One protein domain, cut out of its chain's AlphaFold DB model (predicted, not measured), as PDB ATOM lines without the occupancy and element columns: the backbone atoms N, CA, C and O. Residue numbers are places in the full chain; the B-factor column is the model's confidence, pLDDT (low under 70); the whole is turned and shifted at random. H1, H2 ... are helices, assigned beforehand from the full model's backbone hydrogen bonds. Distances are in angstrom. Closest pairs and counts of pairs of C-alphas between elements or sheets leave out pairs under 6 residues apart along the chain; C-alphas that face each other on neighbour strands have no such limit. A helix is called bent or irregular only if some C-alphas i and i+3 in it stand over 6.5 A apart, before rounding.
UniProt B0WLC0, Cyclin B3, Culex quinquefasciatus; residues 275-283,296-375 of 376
ATOM      1  N   PHE A 275      61.621 -16.128 -57.659       62.66
ATOM      2  CA  PHE A 275      62.063 -16.360 -56.284       62.66
ATOM      3  C   PHE A 275      63.405 -17.108 -56.207       62.66
ATOM      4  O   PHE A 275      64.303 -16.699 -55.470       62.66
ATOM      5  N   ARG A 276      63.593 -18.159 -57.023       64.56
ATOM      6  CA  ARG A 276      64.877 -18.886 -57.106       64.56
ATOM      7  C   ARG A 276      66.024 -17.983 -57.566       64.56
ATOM      8  O   ARG A 276      67.120 -18.081 -57.017       64.56
ATOM      9  N   ARG A 277      65.764 -17.069 -58.508       61.69
ATOM     10  CA  ARG A 277      66.729 -16.046 -58.944       61.69
ATOM     11  C   ARG A 277      67.113 -15.099 -57.806       61.69
ATOM     12  O   ARG A 277      68.290 -14.802 -57.629       61.69
ATOM     13  N   CYS A 278      66.137 -14.645 -57.022       58.81
ATOM     14  CA  CYS A 278      66.383 -13.724 -55.914       58.81
ATOM     15  C   CYS A 278      67.252 -14.369 -54.818       58.81
ATOM     16  O   CYS A 278      68.214 -13.757 -54.359       58.81
ATOM     17  N   LEU A 279      67.000 -15.643 -54.487       59.47
ATOM     18  CA  LEU A 279      67.819 -16.404 -53.534       59.47
ATOM     19  C   LEU A 279      69.268 -16.625 -53.999       59.47
ATOM     20  O   LEU A 279      70.176 -16.623 -53.171       59.47
ATOM     21  N   ALA A 280      69.497 -16.801 -55.303       56.84
ATOM     22  CA  ALA A 280      70.841 -16.991 -55.850       56.84
ATOM     23  C   ALA A 280      71.707 -15.716 -55.786       56.84
ATOM     24  O   ALA A 280      72.930 -15.821 -55.772       56.84
ATOM     25  N   SER A 281      71.089 -14.528 -55.718       53.59
ATOM     26  CA  SER A 281      71.787 -13.233 -55.773       53.59
ATOM     27  C   SER A 281      72.136 -12.642 -54.399       53.59
ATOM     28  O   SER A 281      72.958 -11.729 -54.314       53.59
ATOM     29  N   CYS A 282      71.536 -13.124 -53.308       44.50
ATOM     30  CA  CYS A 282      71.762 -12.571 -51.971       44.50
ATOM     31  C   CYS A 282      72.985 -13.213 -51.293       44.50
ATOM     32  O   CYS A 282      72.854 -14.192 -50.574       44.50
ATOM     33  N   GLY A 283      74.185 -12.667 -51.489       39.84
ATOM     34  CA  GLY A 283      75.394 -13.084 -50.763       39.84
ATOM     35  C   GLY A 283      75.597 -12.304 -49.459       39.84
ATOM     36  O   GLY A 283      76.341 -11.329 -49.453       39.84
ATOM     37  N   PRO A 296      65.016 -29.616 -45.083       54.00
ATOM     38  CA  PRO A 296      65.305 -29.230 -46.458       54.00
ATOM     39  C   PRO A 296      64.358 -28.097 -46.880       54.00
ATOM     40  O   PRO A 296      63.231 -28.321 -47.313       54.00
ATOM     41  N   LEU A 297      64.825 -26.858 -46.724       59.41
ATOM     42  CA  LEU A 297      64.091 -25.617 -47.000       59.41
ATOM     43  C   LEU A 297      63.477 -25.554 -48.412       59.41
ATOM     44  O   LEU A 297      62.515 -24.825 -48.631       59.41
ATOM     45  N   GLU A 298      63.980 -26.354 -49.355       72.19
ATOM     46  CA  GLU A 298      63.431 -26.479 -50.708       72.19
ATOM     47  C   GLU A 298      61.994 -27.013 -50.736       72.19
ATOM     48  O   GLU A 298      61.224 -26.604 -51.601       72.19
ATOM     49  N   TYR A 299      61.598 -27.858 -49.777       82.25
ATOM     50  CA  TYR A 299      60.228 -28.374 -49.706       82.25
ATOM     51  C   TYR A 299      59.258 -27.404 -49.032       82.25
ATOM     52  O   TYR A 299      58.093 -27.340 -49.418       82.25
ATOM     53  N   ALA A 300      59.739 -26.599 -48.080       81.38
ATOM     54  CA  ALA A 300      58.924 -25.566 -47.445       81.38
ATOM     55  C   ALA A 300      58.452 -24.518 -48.471       81.38
ATOM     56  O   ALA A 300      57.319 -24.055 -48.403       81.38
ATOM     57  N   ILE A 301      59.287 -24.219 -49.477       88.19
ATOM     58  CA  ILE A 301      58.960 -23.318 -50.595       88.19
ATOM     59  C   ILE A 301      57.758 -23.823 -51.408       88.19
ATOM     60  O   ILE A 301      56.972 -23.015 -51.888       88.19
ATOM     61  N   VAL A 302      57.578 -25.143 -51.537       90.31
ATOM     62  CA  VAL A 302      56.482 -25.737 -52.326       90.31
ATOM     63  C   VAL A 302      55.116 -25.545 -51.658       90.31
ATOM     64  O   VAL A 302      54.097 -25.545 -52.339       90.31
ATOM     65  N   GLN A 303      55.079 -25.358 -50.336       92.62
ATOM     66  CA  GLN A 303      53.831 -25.160 -49.589       92.62
ATOM     67  C   GLN A 303      53.345 -23.705 -49.593       92.62
ATOM     68  O   GLN A 303      52.272 -23.408 -49.071       92.62
ATOM     69  N   LEU A 304      54.131 -22.786 -50.150       91.50
ATOM     70  CA  LEU A 304      53.849 -21.360 -50.107       91.50
ATOM     71  C   LEU A 304      53.137 -20.920 -51.379       91.50
ATOM     72  O   LEU A 304      53.438 -21.388 -52.475       91.50
ATOM     73  N   SER A 305      52.195 -19.988 -51.234       95.62
ATOM     74  CA  SER A 305      51.545 -19.386 -52.391       95.62
ATOM     75  C   SER A 305      52.549 -18.568 -53.204       95.62
ATOM     76  O   SER A 305      53.452 -17.928 -52.655       95.62
ATOM     77  N   ASP A 306      52.349 -18.523 -54.519       95.69
ATOM     78  CA  ASP A 306      53.183 -17.724 -55.423       95.69
ATOM     79  C   ASP A 306      53.212 -16.240 -55.022       95.69
ATOM     80  O   ASP A 306      54.259 -15.601 -55.090       95.69
ATOM     81  N   SER A 307      52.093 -15.700 -54.526       96.25
ATOM     82  CA  SER A 307      52.006 -14.331 -53.997       96.25
ATOM     83  C   SER A 307      52.928 -14.099 -52.795       96.25
ATOM     84  O   SER A 307      53.574 -13.056 -52.702       96.25
ATOM     85  N   LYS A 308      53.041 -15.083 -51.895       95.94
ATOM     86  CA  LYS A 308      53.907 -15.014 -50.713       95.94
ATOM     87  C   LYS A 308      55.378 -15.175 -51.099       95.94
ATOM     88  O   LYS A 308      56.232 -14.480 -50.559       95.94
ATOM     89  N   LEU A 309      55.683 -16.007 -52.095       95.38
ATOM     90  CA  LEU A 309      57.033 -16.097 -52.664       95.38
ATOM     91  C   LEU A 309      57.453 -14.795 -53.356       95.38
ATOM     92  O   LEU A 309      58.574 -14.332 -53.153       95.38
ATOM     93  N   ALA A 310      56.555 -14.161 -54.115       95.06
ATOM     94  CA  ALA A 310      56.814 -12.856 -54.722       95.06
ATOM     95  C   ALA A 310      57.084 -11.775 -53.663       95.06
ATOM     96  O   ALA A 310      58.049 -11.024 -53.792       95.06
ATOM     97  N   GLY A 311      56.278 -11.733 -52.594       95.75
ATOM     98  CA  GLY A 311      56.479 -10.812 -51.471       95.75
ATOM     99  C   GLY A 311      57.820 -11.025 -50.765       95.75
ATOM    100  O   GLY A 311      58.560 -10.069 -50.540       95.75
ATOM    101  N   ALA A 312      58.192 -12.282 -50.511       94.69
ATOM    102  CA  ALA A 312      59.480 -12.625 -49.913       94.69
ATOM    103  C   ALA A 312      60.671 -12.220 -50.805       94.69
ATOM    104  O   ALA A 312      61.652 -11.672 -50.303       94.69
ATOM    105  N   ALA A 313      60.582 -12.433 -52.125       93.62
ATOM    106  CA  ALA A 313      61.596 -11.968 -53.079       93.62
ATOM    107  C   ALA A 313      61.694 -10.434 -53.119       93.62
ATOM    108  O   ALA A 313      62.788  -9.870 -53.204       93.62
ATOM    109  N   LEU A 314      60.559  -9.738 -53.037       93.94
ATOM    110  CA  LEU A 314      60.528  -8.280 -52.989       93.94
ATOM    111  C   LEU A 314      61.219  -7.754 -51.721       93.94
ATOM    112  O   LEU A 314      62.024  -6.826 -51.806       93.94
ATOM    113  N   MET A 315      60.995  -8.400 -50.570       93.81
ATOM    114  CA  MET A 315      61.666  -8.067 -49.307       93.81
ATOM    115  C   MET A 315      63.187  -8.205 -49.355       93.81
ATOM    116  O   MET A 315      63.880  -7.467 -48.662       93.81
ATOM    117  N   SER A 316      63.735  -9.137 -50.138       90.38
ATOM    118  CA  SER A 316      65.192  -9.229 -50.307       90.38
ATOM    119  C   SER A 316      65.779  -8.072 -51.113       90.38
ATOM    120  O   SER A 316      66.951  -7.755 -50.924       90.38
ATOM    121  N   ASN A 317      64.982  -7.435 -51.974       88.81
ATOM    122  CA  ASN A 317      65.436  -6.362 -52.863       88.81
ATOM    123  C   ASN A 317      65.174  -4.953 -52.312       88.81
ATOM    124  O   ASN A 317      65.720  -3.982 -52.834       88.81
ATOM    125  N   MET A 318      64.333  -4.829 -51.283       90.62
ATOM    126  CA  MET A 318      63.954  -3.556 -50.672       90.62
ATOM    127  C   MET A 318      64.511  -3.439 -49.249       90.62
ATOM    128  O   MET A 318      64.704  -4.433 -48.556       90.62
ATOM    129  N   SER A 319      64.748  -2.209 -48.789       89.75
ATOM    130  CA  SER A 319      65.289  -1.923 -47.451       89.75
ATOM    131  C   SER A 319      64.289  -2.130 -46.305       89.75
ATOM    132  O   SER A 319      64.646  -1.952 -45.144       89.75
ATOM    133  N   GLY A 320      63.047  -2.521 -46.595       91.12
ATOM    134  CA  GLY A 320      62.039  -2.789 -45.577       91.12
ATOM    135  C   GLY A 320      60.667  -3.110 -46.162       91.12
ATOM    136  O   GLY A 320      60.386  -2.822 -47.326       91.12
ATOM    137  N   TRP A 321      59.815  -3.707 -45.330       96.06
ATOM    138  CA  TRP A 321      58.396  -3.916 -45.614       96.06
ATOM    139  C   TRP A 321      57.610  -2.718 -45.072       96.06
ATOM    140  O   TRP A 321      57.709  -2.421 -43.883       96.06
ATOM    141  N   ASN A 322      56.885  -1.994 -45.930       96.38
ATOM    142  CA  ASN A 322      56.107  -0.817 -45.529       96.38
ATOM    143  C   ASN A 322      54.611  -1.153 -45.371       96.38
ATOM    144  O   ASN A 322      54.129  -2.170 -45.871       96.38
ATOM    145  N   THR A 323      53.864  -0.276 -44.696       97.00
ATOM    146  CA  THR A 323      52.420  -0.454 -44.458       97.00
ATOM    147  C   THR A 323      51.604  -0.475 -45.751       97.00
ATOM    148  O   THR A 323      50.571  -1.132 -45.817       97.00
ATOM    149  N   THR A 324      52.074   0.189 -46.812       96.94
ATOM    150  CA  THR A 324      51.447   0.137 -48.142       96.94
ATOM    151  C   THR A 324      51.516  -1.265 -48.746       96.94
ATOM    152  O   THR A 324      50.528  -1.744 -49.289       96.94
ATOM    153  N   LEU A 325      52.656  -1.951 -48.630       96.44
ATOM    154  CA  LEU A 325      52.824  -3.324 -49.103       96.44
ATOM    155  C   LEU A 325      52.010  -4.304 -48.259       96.44
ATOM    156  O   LEU A 325      51.412  -5.219 -48.824       96.44
ATOM    157  N   GLU A 326      51.925  -4.094 -46.945       97.56
ATOM    158  CA  GLU A 326      51.025  -4.863 -46.076       97.56
ATOM    159  C   GLU A 326      49.563  -4.693 -46.511       97.56
ATOM    160  O   GLU A 326      48.861  -5.684 -46.686       97.56
ATOM    161  N   PHE A 327      49.133  -3.463 -46.804       97.62
ATOM    162  CA  PHE A 327      47.783  -3.185 -47.298       97.62
ATOM    163  C   PHE A 327      47.508  -3.812 -48.675       97.62
ATOM    164  O   PHE A 327      46.465  -4.427 -48.875       97.62
ATOM    165  N   CYS A 328      48.438  -3.694 -49.628       97.06
ATOM    166  CA  CYS A 328      48.243  -4.205 -50.987       97.06
ATOM    167  C   CYS A 328      48.334  -5.733 -51.087       97.06
ATOM    168  O   CYS A 328      47.688  -6.327 -51.947       97.06
ATOM    169  N   SER A 329      49.162  -6.368 -50.257       96.94
ATOM    170  CA  SER A 329      49.396  -7.815 -50.321       96.94
ATOM    171  C   SER A 329      48.599  -8.615 -49.292       96.94
ATOM    172  O   SER A 329      48.387  -9.809 -49.491       96.94
ATOM    173  N   GLY A 330      48.180  -7.977 -48.196       97.94
ATOM    174  CA  GLY A 330      47.580  -8.635 -47.038       97.94
ATOM    175  C   GLY A 330      48.572  -9.418 -46.171       97.94
ATOM    176  O   GLY A 330      48.133 -10.102 -45.248       97.94
ATOM    177  N   TYR A 331      49.881  -9.353 -46.449       97.88
ATOM    178  CA  TYR A 331      50.914 -10.053 -45.678       97.88
ATOM    179  C   TYR A 331      51.651  -9.119 -44.720       97.88
ATOM    180  O   TYR A 331      52.098  -8.030 -45.098       97.88
ATOM    181  N   LYS A 332      51.859  -9.596 -43.494       97.50
ATOM    182  CA  LYS A 332      52.646  -8.913 -42.466       97.50
ATOM    183  C   LYS A 332      54.122  -9.263 -42.591       97.50
ATOM    184  O   LYS A 332      54.485 -10.309 -43.116       97.50
ATOM    185  N   ILE A 333      55.001  -8.438 -42.026       95.94
ATOM    186  CA  ILE A 333      56.441  -8.750 -41.986       95.94
ATOM    187  C   ILE A 333      56.732 -10.083 -41.264       95.94
ATOM    188  O   ILE A 333      57.649 -10.818 -41.630       95.94
ATOM    189  N   GLU A 334      55.899 -10.424 -40.279       96.06
ATOM    190  CA  GLU A 334      55.936 -11.676 -39.514       96.06
ATOM    191  C   GLU A 334      55.705 -12.905 -40.401       96.06
ATOM    192  O   GLU A 334      56.342 -13.941 -40.201       96.06
ATOM    193  N   ASP A 335      54.881 -12.772 -41.447       95.81
ATOM    194  CA  ASP A 335      54.617 -13.841 -42.414       95.81
ATOM    195  C   ASP A 335      55.861 -14.233 -43.211       95.81
ATOM    196  O   ASP A 335      55.920 -15.340 -43.763       95.81
ATOM    197  N   PHE A 336      56.848 -13.335 -43.265       95.06
ATOM    198  CA  PHE A 336      58.104 -13.521 -43.974       95.06
ATOM    199  C   PHE A 336      59.284 -13.860 -43.056       95.06
ATOM    200  O   PHE A 336      60.380 -14.130 -43.552       95.06
ATOM    201  N   ALA A 337      59.090 -13.907 -41.734       90.81
ATOM    202  CA  ALA A 337      60.169 -14.177 -40.778       90.81
ATOM    203  C   ALA A 337      60.867 -15.523 -41.050       90.81
ATOM    204  O   ALA A 337      62.091 -15.622 -40.962       90.81
ATOM    205  N   ALA A 338      60.107 -16.534 -41.489       88.56
ATOM    206  CA  ALA A 338      60.641 -17.835 -41.892       88.56
ATOM    207  C   ALA A 338      61.575 -17.766 -43.123       88.56
ATOM    208  O   ALA A 338      62.442 -18.623 -43.289       88.56
ATOM    209  N   PHE A 339      61.443 -16.739 -43.970       86.31
ATOM    210  CA  PHE A 339      62.240 -16.565 -45.188       86.31
ATOM    211  C   PHE A 339      63.518 -15.762 -44.972       86.31
ATOM    212  O   PHE A 339      64.451 -15.894 -45.762       86.31
ATOM    213  N   ALA A 340      63.609 -14.961 -43.907       77.75
ATOM    214  CA  ALA A 340      64.811 -14.177 -43.615       77.75
ATOM    215  C   ALA A 340      66.066 -15.061 -43.446       77.75
ATOM    216  O   ALA A 340      67.182 -14.618 -43.712       77.75
ATOM    217  N   VAL A 341      65.873 -16.332 -43.078       73.12
ATOM    218  CA  VAL A 341      66.931 -17.343 -42.922       73.12
ATOM    219  C   VAL A 341      67.477 -17.842 -44.273       73.12
ATOM    220  O   VAL A 341      68.599 -18.339 -44.343       73.12
ATOM    221  N   LEU A 342      66.742 -17.655 -45.377       72.75
ATOM    222  CA  LEU A 342      67.122 -18.136 -46.713       72.75
ATOM    223  C   LEU A 342      68.184 -17.277 -47.419       72.75
ATOM    224  O   LEU A 342      68.620 -17.635 -48.509       72.75
ATOM    225  N   LYS A 343      68.644 -16.177 -46.812       66.50
ATOM    226  CA  LYS A 343      69.593 -15.218 -47.416       66.50
ATOM    227  C   LYS A 343      71.019 -15.748 -47.641       66.50
ATOM    228  O   LYS A 343      71.895 -14.966 -47.984       66.50
ATOM    229  N   SER A 344      71.279 -17.038 -47.437       68.62
ATOM    230  CA  SER A 344      72.583 -17.635 -47.731       68.62
ATOM    231  C   SER A 344      72.438 -18.691 -48.833       68.62
ATOM    232  O   SER A 344      71.942 -19.791 -48.568       68.62
ATOM    233  N   PRO A 345      72.829 -18.385 -50.086       65.69
ATOM    234  CA  PRO A 345      72.825 -19.368 -51.153       65.69
ATOM    235  C   PRO A 345      73.732 -20.530 -50.753       65.69
ATOM    236  O   PRO A 345      74.912 -20.364 -50.435       65.69
ATOM    237  N   LYS A 346      73.168 -21.740 -50.754       75.69
ATOM    238  CA  LYS A 346      73.962 -22.960 -50.616       75.69
ATOM    239  C   LYS A 346      74.843 -23.080 -51.859       75.69
ATOM    240  O   LYS A 346      74.356 -22.909 -52.976       75.69
ATOM    241  N   LYS A 347      76.118 -23.442 -51.672       73.50
ATOM    242  CA  LYS A 347      77.111 -23.634 -52.753       73.50
ATOM    243  C   LYS A 347      76.649 -24.588 -53.873       73.50
ATOM    244  O   LYS A 347      77.243 -24.604 -54.942       73.50
ATOM    245  N   SER A 348      75.598 -25.375 -53.644       72.50
ATOM    246  CA  SER A 348      75.003 -26.292 -54.618       72.50
ATOM    247  C   SER A 348      74.141 -25.623 -55.699       72.50
ATOM    248  O   SER A 348      73.775 -26.298 -56.653       72.50
ATOM    249  N   LEU A 349      73.819 -24.325 -55.600       70.62
ATOM    250  CA  LEU A 349      72.981 -23.608 -56.582       70.62
ATOM    251  C   LEU A 349      73.783 -22.830 -57.644       70.62
ATOM    252  O   LEU A 349      73.262 -21.903 -58.264       70.62
ATOM    253  N   ASN A 350      75.043 -23.207 -57.884       78.25
ATOM    254  CA  ASN A 350      75.910 -22.519 -58.847       78.25
ATOM    255  C   ASN A 350      75.378 -22.551 -60.289       78.25
ATOM    256  O   ASN A 350      75.638 -21.617 -61.039       78.25
ATOM    257  N   THR A 351      74.602 -23.565 -60.677       82.38
ATOM    258  CA  THR A 351      74.015 -23.659 -62.025       82.38
ATOM    259  C   THR A 351      73.001 -22.549 -62.297       82.38
ATOM    260  O   THR A 351      73.067 -21.904 -63.338       82.38
ATOM    261  N   VAL A 352      72.121 -22.254 -61.335       80.44
ATOM    262  CA  VAL A 352      71.145 -21.154 -61.442       80.44
ATOM    263  C   VAL A 352      71.862 -19.807 -61.463       80.44
ATOM    264  O   VAL A 352      71.518 -18.931 -62.250       80.44
ATOM    265  N   HIS A 353      72.897 -19.642 -60.633       79.69
ATOM    266  CA  HIS A 353      73.709 -18.428 -60.664       79.69
ATOM    267  C   HIS A 353      74.368 -18.240 -62.038       79.69
ATOM    268  O   HIS A 353      74.317 -17.140 -62.578       79.69
ATOM    269  N   GLN A 354      74.958 -19.290 -62.621       83.69
ATOM    270  CA  GLN A 354      75.595 -19.237 -63.943       83.69
ATOM    271  C   GLN A 354      74.601 -18.875 -65.055       83.69
ATOM    272  O   GLN A 354      74.906 -18.005 -65.865       83.69
ATOM    273  N   GLU A 355      73.398 -19.454 -65.049       87.12
ATOM    274  CA  GLU A 355      72.349 -19.162 -66.037       87.12
ATOM    275  C   GLU A 355      71.928 -17.680 -66.019       87.12
ATOM    276  O   GLU A 355      71.787 -17.046 -67.064       87.12
ATOM    277  N   TYR A 356      71.816 -17.082 -64.828       80.12
ATOM    278  CA  TYR A 356      71.474 -15.663 -64.676       80.12
ATOM    279  C   TYR A 356      72.684 -14.714 -64.666       80.12
ATOM    280  O   TYR A 356      72.497 -13.503 -64.558       80.12
ATOM    281  N   SER A 357      73.910 -15.231 -64.803       80.25
ATOM    282  CA  SER A 357      75.126 -14.408 -64.925       80.25
ATOM    283  C   SER A 357      75.346 -13.874 -66.343       80.25
ATOM    284  O   SER A 357      76.257 -13.076 -66.550       80.25
ATOM    285  N   HIS A 358      74.522 -14.286 -67.312       89.12
ATOM    286  CA  HIS A 358      74.583 -13.788 -68.683       89.12
ATOM    287  C   HIS A 358      74.414 -12.261 -68.731       89.12
ATOM    288  O   HIS A 358      73.645 -11.693 -67.953       89.12
ATOM    289  N   GLU A 359      75.095 -11.587 -69.658       83.94
ATOM    290  CA  GLU A 359      75.200 -10.119 -69.696       83.94
ATOM    291  C   GLU A 359      73.840  -9.408 -69.683       83.94
ATOM    292  O   GLU A 359      73.671  -8.449 -68.929       83.94
ATOM    293  N   LEU A 360      72.852  -9.977 -70.386       81.50
ATOM    294  CA  LEU A 360      71.447  -9.532 -70.434       81.50
ATOM    295  C   LEU A 360      70.759  -9.450 -69.059       81.50
ATOM    296  O   LEU A 360      69.827  -8.675 -68.869       81.50
ATOM    297  N   PHE A 361      71.199 -10.256 -68.093       73.62
ATOM    298  CA  PHE A 361      70.678 -10.281 -66.724       73.62
ATOM    299  C   PHE A 361      71.686  -9.749 -65.697       73.62
ATOM    300  O   PHE A 361      71.302  -9.452 -64.559       73.62
ATOM    301  N   SER A 362      72.951  -9.595 -66.109       59.69
ATOM    302  CA  SER A 362      74.051  -9.127 -65.270       59.69
ATOM    303  C   SER A 362      73.853  -7.688 -64.818       59.69
ATOM    304  O   SER A 362      74.247  -7.353 -63.710       59.69
ATOM    305  N   GLU A 363      73.206  -6.840 -65.620       66.69
ATOM    306  CA  GLU A 363      73.009  -5.433 -65.271       66.69
ATOM    307  C   GLU A 363      72.052  -5.285 -64.076       66.69
ATOM    308  O   GLU A 363      72.337  -4.557 -63.123       66.69
ATOM    309  N   SER A 364      70.985  -6.093 -64.036       61.81
ATOM    310  CA  SER A 364      70.074  -6.162 -62.886       61.81
ATOM    311  C   SER A 364      70.744  -6.761 -61.642       61.81
ATOM    312  O   SER A 364      70.468  -6.323 -60.526       61.81
ATOM    313  N   ALA A 365      71.635  -7.745 -61.817       60.56
ATOM    314  CA  ALA A 365      72.378  -8.361 -60.714       60.56
ATOM    315  C   ALA A 365      73.467  -7.423 -60.151       60.56
ATOM    316  O   ALA A 365      73.592  -7.263 -58.936       60.56
ATOM    317  N   LYS A 366      74.209  -6.728 -61.022       64.12
ATOM    318  CA  LYS A 366      75.225  -5.725 -60.664       64.12
ATOM    319  C   LYS A 366      74.601  -4.544 -59.915       64.12
ATOM    320  O   LYS A 366      75.141  -4.124 -58.892       64.12
ATOM    321  N   ALA A 367      73.434  -4.064 -60.355       60.41
ATOM    322  CA  ALA A 367      72.697  -3.000 -59.669       60.41
ATOM    323  C   ALA A 367      72.279  -3.389 -58.235       60.41
ATOM    324  O   ALA A 367      72.284  -2.544 -57.334       60.41
ATOM    325  N   LEU A 368      71.963  -4.668 -57.998       58.25
ATOM    326  CA  LEU A 368      71.614  -5.184 -56.672       58.25
ATOM    327  C   LEU A 368      72.839  -5.278 -55.741       58.25
ATOM    328  O   LEU A 368      72.752  -4.925 -54.561       58.25
ATOM    329  N   HIS A 369      73.997  -5.685 -56.269       57.50
ATOM    330  CA  HIS A 369      75.251  -5.733 -55.507       57.50
ATOM    331  C   HIS A 369      75.770  -4.342 -55.116       57.50
ATOM    332  O   HIS A 369      76.222  -4.152 -53.989       57.50
ATOM    333  N   HIS A 370      75.637  -3.338 -55.991       52.03
ATOM    334  CA  HIS A 370      76.056  -1.968 -55.667       52.03
ATOM    335  C   HIS A 370      75.201  -1.342 -54.550       52.03
ATOM    336  O   HIS A 370      75.715  -0.643 -53.682       52.03
ATOM    337  N   ARG A 371      73.892  -1.629 -54.517       47.97
ATOM    338  CA  ARG A 371      72.988  -1.127 -53.463       47.97
ATOM    339  C   ARG A 371      73.182  -1.814 -52.114       47.97
ATOM    340  O   ARG A 371      73.025  -1.168 -51.084       47.97
ATOM    341  N   SER A 372      73.531  -3.098 -52.110       47.03
ATOM    342  CA  SER A 372      73.797  -3.837 -50.869       47.03
ATOM    343  C   SER A 372      75.148  -3.480 -50.238       47.03
ATOM    344  O   SER A 372      75.262  -3.546 -49.019       47.03
ATOM    345  N   ALA A 373      76.130  -3.026 -51.025       45.16
ATOM    346  CA  ALA A 373      77.418  -2.542 -50.518       45.16
ATOM    347  C   ALA A 373      77.360  -1.146 -49.858       45.16
ATOM    348  O   ALA A 373      78.249  -0.814 -49.087       45.16
ATOM    349  N   ILE A 374      76.327  -0.343 -50.145       40.88
ATOM    350  CA  ILE A 374      76.135   1.012 -49.582       40.88
ATOM    351  C   ILE A 374      75.307   0.986 -48.280       40.88
ATOM    352  O   ILE A 374      75.308   1.951 -47.523       40.88
ATOM    353  N   ALA A 375      74.587  -0.107 -48.012       39.12
ATOM    354  CA  ALA A 375      73.663  -0.230 -46.881       39.12
ATOM    355  C   ALA A 375      74.259  -0.927 -45.635       39.12
ATOM    356  O   ALA A 375      73.505  -1.281 -44.726       39.12
TER     357      ALA A 375
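What this domain is: This is residues 275 to 283 and 296 to 375 of the 376 residues of the protein "Cyclin B3" of Culex quinquefasciatus (UniProt B0WLC0). Seven helices in a loose cluster: H1 and H3 run side by side in the middle, H6 packs crosswise on H1, and H2, H4 and H5 are set round H3 with few close pairs. The long helix H7 makes a corner with H6 and runs past the ends of H1 and H3, while residues 358 to 363 at that corner stick out. The printed part has 89 residues with seven named helices in the order H1 to H7 and no named strand, class all helix. By its radius of gyration of the C-alphas, 13.7 A, the whole is compact, with spans of 36 by 31 by 20 A.

Where its parts are: The longest helix, H7, covers residues 359 to 374 and is 23.0 A long, from C-alpha 359 at (75.200, -10.119, -69.696) to C-alpha 374 at (76.135, 1.012, -49.582). H6 is residues 347 to 356, 15.4 A. H1 is residues 275 to 281, 10.2 A, beginning with C-alpha 275 at (62.063, -16.360, -56.284). H3 is residues 306 to 317, 16.9 A, and H5 residues 333 to 342, 15.0 A. H4 is residues 323 to 329, 9.9 A, and H2 residues 297 to 302, 9.3 A. Three helices are irregular: in H5 C-alphas 335 and 338 are 7.2 A apart, in H6 C-alphas 348 and 351 are 7.9 A apart, and in H7, only just, C-alphas 360 and 363 are 6.8 A apart.

How they stand to each other: H7 is close to but not clearly touching H1, with the closest C-alphas, those of Ser 281 and Ala 365, 7.0 A apart. H6 and H7 are likewise close but not clearly touching, at a steep tilt of 57 degrees, opposite ways, with Tyr 356 and Ser 362 closest, C-alphas 7.1 A apart. H1 touches H6 about perpendicular, at 79 degrees, with the C-alphas of Ala 280 and His 353 closest, 5.8 A. H1 also touches H3 at a shallow tilt of 19 degrees, the same way; the closest C-alphas are those of Phe 275 and Ala 313, 5.5 A. H3 and H5 are close but not clearly touching, only just about perpendicular at 71 degrees, with the C-alphas of Ala 312 and Phe 336 closest, 6.2 A. H3 and H4 are close but not clearly touching, with Gly 311 and Ser 329 closest, C-alphas 7.8 A apart. H2 and H5 are near each other, and H2 and H4 are apart. Every O i to N i+4 pair is within hydrogen-bond range in H1 and H4; the counts are 1 of 2 in H2, 7 of 8 in H3, 4 of 6 in H6, 9 of 12 in H7 and 2 of 6 in H5, where 5 of 7 O i to N i+3 pairs are within range.

The domain as a whole: The two C-alphas farthest apart are those of Phe 327 and Ser 348, 36.4 A. Residues 284 to 295 are not printed, and C-alphas 283 and 296 are 19.5 A apart across this cut. Of the links that are printed whole, each is tight. Mean pLDDT of the printed part is 78.5, and it is under 70 in residues 275 to 283, 296 to 297, 343 to 345 and 362 to 375.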